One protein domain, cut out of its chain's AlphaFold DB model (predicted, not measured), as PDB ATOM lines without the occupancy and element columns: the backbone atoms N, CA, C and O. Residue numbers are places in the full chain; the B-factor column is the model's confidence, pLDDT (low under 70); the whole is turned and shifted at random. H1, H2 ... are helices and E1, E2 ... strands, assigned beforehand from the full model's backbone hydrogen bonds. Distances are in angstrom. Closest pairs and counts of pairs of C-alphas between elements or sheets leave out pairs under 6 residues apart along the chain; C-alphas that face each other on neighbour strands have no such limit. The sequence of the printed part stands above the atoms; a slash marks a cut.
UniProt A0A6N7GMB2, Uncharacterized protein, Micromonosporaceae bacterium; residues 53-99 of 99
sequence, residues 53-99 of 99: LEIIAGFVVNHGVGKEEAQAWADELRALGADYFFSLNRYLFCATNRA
ATOM      1  N   LEU A  53     -46.905  -3.513  -9.955       97.88
ATOM      2  CA  LEU A  53     -46.830  -2.119  -9.523       97.88
ATOM      3  C   LEU A  53     -46.754  -1.163 -10.722       97.88
ATOM      4  O   LEU A  53     -47.567  -0.245 -10.819       97.88
ATOM      5  N   GLU A  54     -45.854  -1.427 -11.674       96.69
ATOM      6  CA  GLU A  54     -45.700  -0.595 -12.878       96.69
ATOM      7  C   GLU A  54     -46.958  -0.611 -13.757       96.69
ATOM      8  O   GLU A  54     -47.379   0.419 -14.290       96.69
ATOM      9  N   ILE A  55     -47.596  -1.780 -13.882       97.56
ATOM     10  CA  ILE A  55     -48.852  -1.926 -14.627       97.56
ATOM     11  C   ILE A  55     -49.952  -1.073 -13.988       97.56
ATOM     12  O   ILE A  55     -50.667  -0.373 -14.703       97.56
ATOM     13  N   ILE A  56     -50.091  -1.111 -12.659       97.81
ATOM     14  CA  ILE A  56     -51.097  -0.321 -11.940       97.81
ATOM     15  C   ILE A  56     -50.797   1.171 -12.081       97.81
ATOM     16  O   ILE A  56     -51.711   1.924 -12.412       97.81
ATOM     17  N   ALA A  57     -49.541   1.591 -11.906       97.62
ATOM     18  CA  ALA A  57     -49.135   2.986 -12.060       97.62
ATOM     19  C   ALA A  57     -49.495   3.527 -13.457       97.62
ATOM     20  O   ALA A  57     -50.105   4.587 -13.576       97.62
ATOM     21  N   GLY A  58     -49.216   2.766 -14.522       97.56
ATOM     22  CA  GLY A  58     -49.614   3.141 -15.884       97.56
ATOM     23  C   GLY A  58     -51.130   3.108 -16.114       97.56
ATOM     24  O   GLY A  58     -51.677   3.961 -16.814       97.56
ATOM     25  N   PHE A  59     -51.828   2.140 -15.516       98.12
ATOM     26  CA  PHE A  59     -53.280   2.011 -15.619       98.12
ATOM     27  C   PHE A  59     -53.997   3.223 -15.019       98.12
ATOM     28  O   PHE A  59     -54.829   3.827 -15.695       98.12
ATOM     29  N   VAL A  60     -53.669   3.617 -13.786       97.81
ATOM     30  CA  VAL A  60     -54.403   4.681 -13.081       97.81
ATOM     31  C   VAL A  60     -54.263   6.051 -13.746       97.81
ATOM     32  O   VAL A  60     -55.206   6.842 -13.702       97.81
ATOM     33  N   VAL A  61     -53.155   6.304 -14.453       98.19
ATOM     34  CA  VAL A  61     -52.984   7.522 -15.264       98.19
ATOM     35  C   VAL A  61     -54.047   7.612 -16.360       98.19
ATOM     36  O   VAL A  61     -54.672   8.654 -16.544       98.19
ATOM     37  N   ASN A  62     -54.341   6.498 -17.034       96.56
ATOM     38  CA  ASN A  62     -55.407   6.437 -18.043       96.56
ATOM     39  C   ASN A  62     -56.820   6.558 -17.441       96.56
ATOM     40  O   ASN A  62     -57.799   6.681 -18.176       96.56
ATOM     41  N   HIS A  63     -56.925   6.542 -16.112       97.19
ATOM     42  CA  HIS A  63     -58.162   6.678 -15.352       97.19
ATOM     43  C   HIS A  63     -58.226   7.974 -14.525       97.19
ATOM     44  O   HIS A  63     -59.081   8.097 -13.650       97.19
ATOM     45  N   GLY A  64     -57.385   8.963 -14.846       96.62
ATOM     46  CA  GLY A  64     -57.496  10.329 -14.328       96.62
ATOM     47  C   GLY A  64     -56.583  10.668 -13.150       96.62
ATOM     48  O   GLY A  64     -56.664  11.789 -12.655       96.62
ATOM     49  N   VAL A  65     -55.710   9.752 -12.720       98.06
ATOM     50  CA  VAL A  65     -54.658  10.059 -11.735       98.06
ATOM     51  C   VAL A  65     -53.505  10.800 -12.418       98.06
ATOM     52  O   VAL A  65     -53.141  10.492 -13.556       98.06
ATOM     53  N   GLY A  66     -52.917  11.789 -11.740       98.38
ATOM     54  CA  GLY A  66     -51.766  12.519 -12.268       98.38
ATOM     55  C   GLY A  66     -50.561  11.596 -12.478       98.38
ATOM     56  O   GLY A  66     -50.288  10.721 -11.661       98.38
ATOM     57  N   LYS A  67     -49.798  11.796 -13.560       98.25
ATOM     58  CA  LYS A  67     -48.607  10.971 -13.840       98.25
ATOM     59  C   LYS A  67     -47.572  11.041 -12.713       98.25
ATOM     60  O   LYS A  67     -47.017  10.018 -12.329       98.25
ATOM     61  N   GLU A  68     -47.309  12.243 -12.208       98.25
ATOM     62  CA  GLU A  68     -46.351  12.465 -11.119       98.25
ATOM     63  C   GLU A  68     -46.831  11.831  -9.814       98.25
ATOM     64  O   GLU A  68     -46.049  11.187  -9.128       98.25
ATOM     65  N   GLU A  69     -48.126  11.934  -9.521       98.44
ATOM     66  CA  GLU A  69     -48.754  11.315  -8.351       98.44
ATOM     67  C   GLU A  69     -48.664   9.782  -8.403       98.44
ATOM     68  O   GLU A  69     -48.233   9.152  -7.440       98.44
ATOM     69  N   ALA A  70     -48.995   9.175  -9.548       98.50
ATOM     70  CA  ALA A  70     -48.890   7.730  -9.735       98.50
ATOM     71  C   ALA A  70     -47.439   7.234  -9.612       98.50
ATOM     72  O   ALA A  70     -47.195   6.165  -9.051       98.50
ATOM     73  N   GLN A  71     -46.472   8.010 -10.115       98.31
ATOM     74  CA  GLN A  71     -45.057   7.675  -9.984       98.31
ATOM     75  C   GLN A  71     -44.571   7.820  -8.539       98.31
ATOM     76  O   GLN A  71     -43.898   6.919  -8.050       98.31
ATOM     77  N   ALA A  72     -44.943   8.902  -7.850       98.50
ATOM     78  CA  ALA A  72     -44.586   9.121  -6.451       98.50
ATOM     79  C   ALA A  72     -45.100   7.977  -5.565       98.50
ATOM     80  O   ALA A  72     -44.340   7.416  -4.783       98.50
ATOM     81  N   TRP A  73     -46.346   7.545  -5.772       98.12
ATOM     82  CA  TRP A  73     -46.907   6.373  -5.098       98.12
ATOM     83  C   TRP A  73     -46.101   5.089  -5.364       98.12
ATOM     84  O   TRP A  73     -45.831   4.310  -4.445       98.12
ATOM     85  N   ALA A  74     -45.693   4.851  -6.612       98.25
ATOM     86  CA  ALA A  74     -44.877   3.687  -6.936       98.25
ATOM     87  C   ALA A  74     -43.493   3.762  -6.271       98.25
ATOM     88  O   ALA A  74     -43.018   2.764  -5.729       98.25
ATOM     89  N   ASP A  75     -42.866   4.937  -6.268       98.44
ATOM     90  CA  ASP A  75     -41.572   5.177  -5.628       98.44
ATOM     91  C   ASP A  75     -41.648   4.954  -4.108       98.44
ATOM     92  O   ASP A  75     -40.776   4.282  -3.554       98.44
ATOM     93  N   GLU A  76     -42.715   5.417  -3.450       98.31
ATOM     94  CA  GLU A  76     -42.986   5.161  -2.027       98.31
ATOM     95  C   GLU A  76     -43.062   3.661  -1.721       98.31
ATOM     96  O   GLU A  76     -42.441   3.187  -0.768       98.31
ATOM     97  N   LEU A  77     -43.757   2.879  -2.556       97.94
ATOM     98  CA  LEU A  77     -43.833   1.429  -2.376       97.94
ATOM     99  C   LEU A  77     -42.484   0.733  -2.585       97.94
ATOM    100  O   LEU A  77     -42.174  -0.199  -1.843       97.94
ATOM    101  N   ARG A  78     -41.660   1.171  -3.547       97.69
ATOM    102  CA  ARG A  78     -40.297   0.627  -3.711       97.69
ATOM    103  C   ARG A  78     -39.409   0.993  -2.517       97.69
ATOM    104  O   ARG A  78     -38.612   0.166  -2.073       97.69
ATOM    105  N   ALA A  79     -39.574   2.197  -1.969       98.31
ATOM    106  CA  ALA A  79     -38.803   2.695  -0.833       98.31
ATOM    107  C   ALA A  79     -39.069   1.935   0.477       98.31
ATOM    108  O   ALA A  79     -38.209   1.953   1.357       98.31
ATOM    109  N   LEU A  80     -40.194   1.216   0.594       98.06
ATOM    110  CA  LEU A  80     -40.455   0.338   1.741       98.06
ATOM    111  C   LEU A  80     -39.377  -0.743   1.916       98.06
ATOM    112  O   LEU A  80     -39.166  -1.208   3.032       98.06
ATOM    113  N   GLY A  81     -38.674  -1.150   0.850       96.94
ATOM    114  CA  GLY A  81     -37.562  -2.095   0.956       96.94
ATOM    115  C   GLY A  81     -37.981  -3.375   1.681       96.94
ATOM    116  O   GLY A  81     -38.844  -4.097   1.195       96.94
ATOM    117  N   ALA A  82     -37.398  -3.648   2.851       97.94
ATOM    118  CA  ALA A  82     -37.732  -4.818   3.669       97.94
ATOM    119  C   ALA A  82     -39.181  -4.824   4.202       97.94
ATOM    120  O   ALA A  82     -39.733  -5.901   4.414       97.94
ATOM    121  N   ASP A  83     -39.801  -3.653   4.365       98.25
ATOM    122  CA  ASP A  83     -41.163  -3.503   4.896       98.25
ATOM    123  C   ASP A  83     -42.249  -3.661   3.819       98.25
ATOM    124  O   ASP A  83     -43.445  -3.679   4.120       98.25
ATOM    125  N   TYR A  84     -41.863  -3.791   2.548       98.06
ATOM    126  CA  TYR A  84     -42.807  -4.060   1.468       98.06
ATOM    127  C   TYR A  84     -43.478  -5.421   1.671       98.06
ATOM    128  O   TYR A  84     -42.813  -6.429   1.911       98.06
ATOM    129  N   PHE A  85     -44.796  -5.483   1.498       97.62
ATOM    130  CA  PHE A  85     -45.542  -6.732   1.583       97.62
ATOM    131  C   PHE A  85     -46.522  -6.869   0.424       97.62
ATOM    132  O   PHE A  85     -47.345  -5.989   0.172       97.62
ATOM    133  N   PHE A  86     -46.474  -8.013  -0.250       97.69
ATOM    134  CA  PHE A  86     -47.435  -8.390  -1.275       97.69
ATOM    135  C   PHE A  86     -47.917  -9.814  -1.035       97.69
ATOM    136  O   PHE A  86     -47.111 -10.710  -0.795       97.69
ATOM    137  N   SER A  87     -49.228 -10.027  -1.147       97.00
ATOM    138  CA  SER A  87     -49.851 -11.345  -1.062       97.00
ATOM    139  C   SER A  87     -51.011 -11.441  -2.047       97.00
ATOM    140  O   SER A  87     -51.904 -10.592  -2.057       97.00
ATOM    141  N   LEU A  88     -50.996 -12.475  -2.884       96.38
ATOM    142  CA  LEU A  88     -52.041 -12.764  -3.861       96.38
ATOM    143  C   LEU A  88     -52.188 -14.275  -4.033       96.38
ATOM    144  O   LEU A  88     -51.212 -14.967  -4.308       96.38
ATOM    145  N   ASN A  89     -53.420 -14.776  -3.998       96.19
ATOM    146  CA  ASN A  89     -53.716 -16.140  -4.427       96.19
ATOM    147  C   ASN A  89     -54.118 -16.157  -5.899       96.19
ATOM    148  O   ASN A  89     -55.025 -15.432  -6.315       96.19
ATOM    149  N   ARG A  90     -53.488 -17.035  -6.679       94.31
ATOM    150  CA  ARG A  90     -53.924 -17.360  -8.037       94.31
ATOM    151  C   ARG A  90     -54.633 -18.701  -8.049       94.31
ATOM    152  O   ARG A  90     -54.045 -19.710  -7.682       94.31
ATOM    153  N   TYR A  91     -55.880 -18.696  -8.503       93.31
ATOM    154  CA  TYR A  91     -56.669 -19.907  -8.700       93.31
ATOM    155  C   TYR A  91     -56.466 -20.400 -10.129       93.31
ATOM    156  O   TYR A  91     -56.821 -19.708 -11.085       93.31
ATOM    157  N   LEU A  92     -55.857 -21.573 -10.271       93.50
ATOM    158  CA  LEU A  92     -55.524 -22.176 -11.552       93.50
ATOM    159  C   LEU A  92     -56.548 -23.260 -11.888       93.50
ATOM    160  O   LEU A  92     -56.769 -24.189 -11.112       93.50
ATOM    161  N   PHE A  93     -57.159 -23.137 -13.065       93.31
ATOM    162  CA  PHE A  93     -58.049 -24.142 -13.639       93.31
ATOM    163  C   PHE A  93     -57.365 -24.735 -14.870       93.31
ATOM    164  O   PHE A  93     -57.391 -24.141 -15.948       93.31
ATOM    165  N   CYS A  94     -56.717 -25.883 -14.689       92.50
ATOM    166  CA  CYS A  94     -55.978 -26.575 -15.741       92.50
ATOM    167  C   CYS A  94     -56.837 -27.665 -16.386       92.50
ATOM    168  O   CYS A  94     -57.692 -28.273 -15.739       92.50
ATOM    169  N   ALA A  95     -56.592 -27.934 -17.664       94.00
ATOM    170  CA  ALA A  95     -57.258 -29.002 -18.387       94.00
ATOM    171  C   ALA A  95     -56.413 -29.494 -19.562       94.00
ATOM    172  O   ALA A  95     -55.618 -28.740 -20.125       94.00
ATOM    173  N   THR A  96     -56.621 -30.747 -19.954       95.69
ATOM    174  CA  THR A  96     -56.038 -31.330 -21.166       95.69
ATOM    175  C   THR A  96     -57.121 -31.592 -22.202       95.69
ATOM    176  O   THR A  96     -58.306 -31.736 -21.872       95.69
ATOM    177  N   ASN A  97     -56.718 -31.682 -23.471       92.19
ATOM    178  CA  ASN A  97     -57.593 -32.268 -24.478       92.19
ATOM    179  C   ASN A  97     -57.853 -33.741 -24.122       92.19
ATOM    180  O   ASN A  97     -57.004 -34.389 -23.502       92.19
ATOM    181  N   ARG A  98     -59.019 -34.265 -24.499       79.88
ATOM    182  CA  ARG A  98     -59.241 -35.711 -24.449       79.88
ATOM    183  C   ARG A  98     -58.431 -36.338 -25.582       79.88
ATOM    184  O   ARG A  98     -58.433 -35.805 -26.691       79.88
ATOM    185  N   ALA A  99     -57.693 -37.398 -25.267       68.00
ATOM    186  CA  ALA A  99     -57.102 -38.260 -26.285       68.00
ATOM    187  C   ALA A  99     -58.205 -38.971 -27.082       68.00
ATOM    188  O   ALA A  99     -59.274 -39.241 -26.482       68.00
TER     189      ALA A  99
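What this domain is: This is residues 53 to 99 of the 99 residues of an uncharacterized protein of Micromonosporaceae bacterium (UniProt A0A6N7GMB2). Picture a small helical hairpin, H1 and H2 side by side, with one long arm that sticks out: residues 86 to 99, most of E1 and the tail after it, stand free of the rest. The arm makes the length of the whole, and E1 has no sheet to join. The printed part has 47 residues, with two named helices and one named strand in the order H1, H2, E1; E1 pairs with no named strand, and the class is mixed, helices and strands. The whole is extended, with a radius of gyration of the C-alphas of 17.1 A, and its outline is flat, spanning 54 by 30 by 11 A.

Where its parts are: Find C-alpha 53 at (-46.830, -2.119, -9.523), where the printed part begins with H1, residues 53 to 61. From Leu 53 the helix runs to Val 61, 12.8 A from first to last C-alpha. Next look at Lys 67, with its C-alpha at (-48.607, 10.971, -13.840): here H2 begins, residues 67 to 79, and it runs 18.3 A to Ala 79. Then go to Phe 85, where E1, residues 85 to 92, begins; it covers 22.6 A and ends at C-alpha 92 at (-55.524, -22.176, -11.552).

How they stand to each other: Begin with the helical hairpin of H1 and H2, where 9 pairs of C-alphas lie within 8 A and the helices touch. Their closest C-alphas are those of Ala 57 and Ala 70, 5.3 A apart. Their lines stand at a shallow tilt of 21 degrees, and they run opposite ways. In the backbone of H2 every O i to N i+4 pair is within hydrogen-bond range; in H1, 4 of 5 are. Now move to E1: H1 and E1 are apart, with no C-alpha of the one within 8 A of the other. H2 and E1 are apart too by the same measure, though they follow each other in the chain.

The domain as a whole: Look for the two C-alphas farthest apart at Glu 68 and Ala 99, 54.0 A from each other. Without residues 86 to 99, of which 86 to 92 belong to E1, the body has 33 residues and spans 30 by 15 by 9 A, with a radius of gyration of 10.0 A. The links from H1 to H2 and from H2 to E1 are both tight, each with 5 residues. The printed part has no cut, and it ends at Ala 99, the chain's last residue. The mean pLDDT of the printed part is 96.0, and in the B-factor column you will find one residue under 70, residue 99.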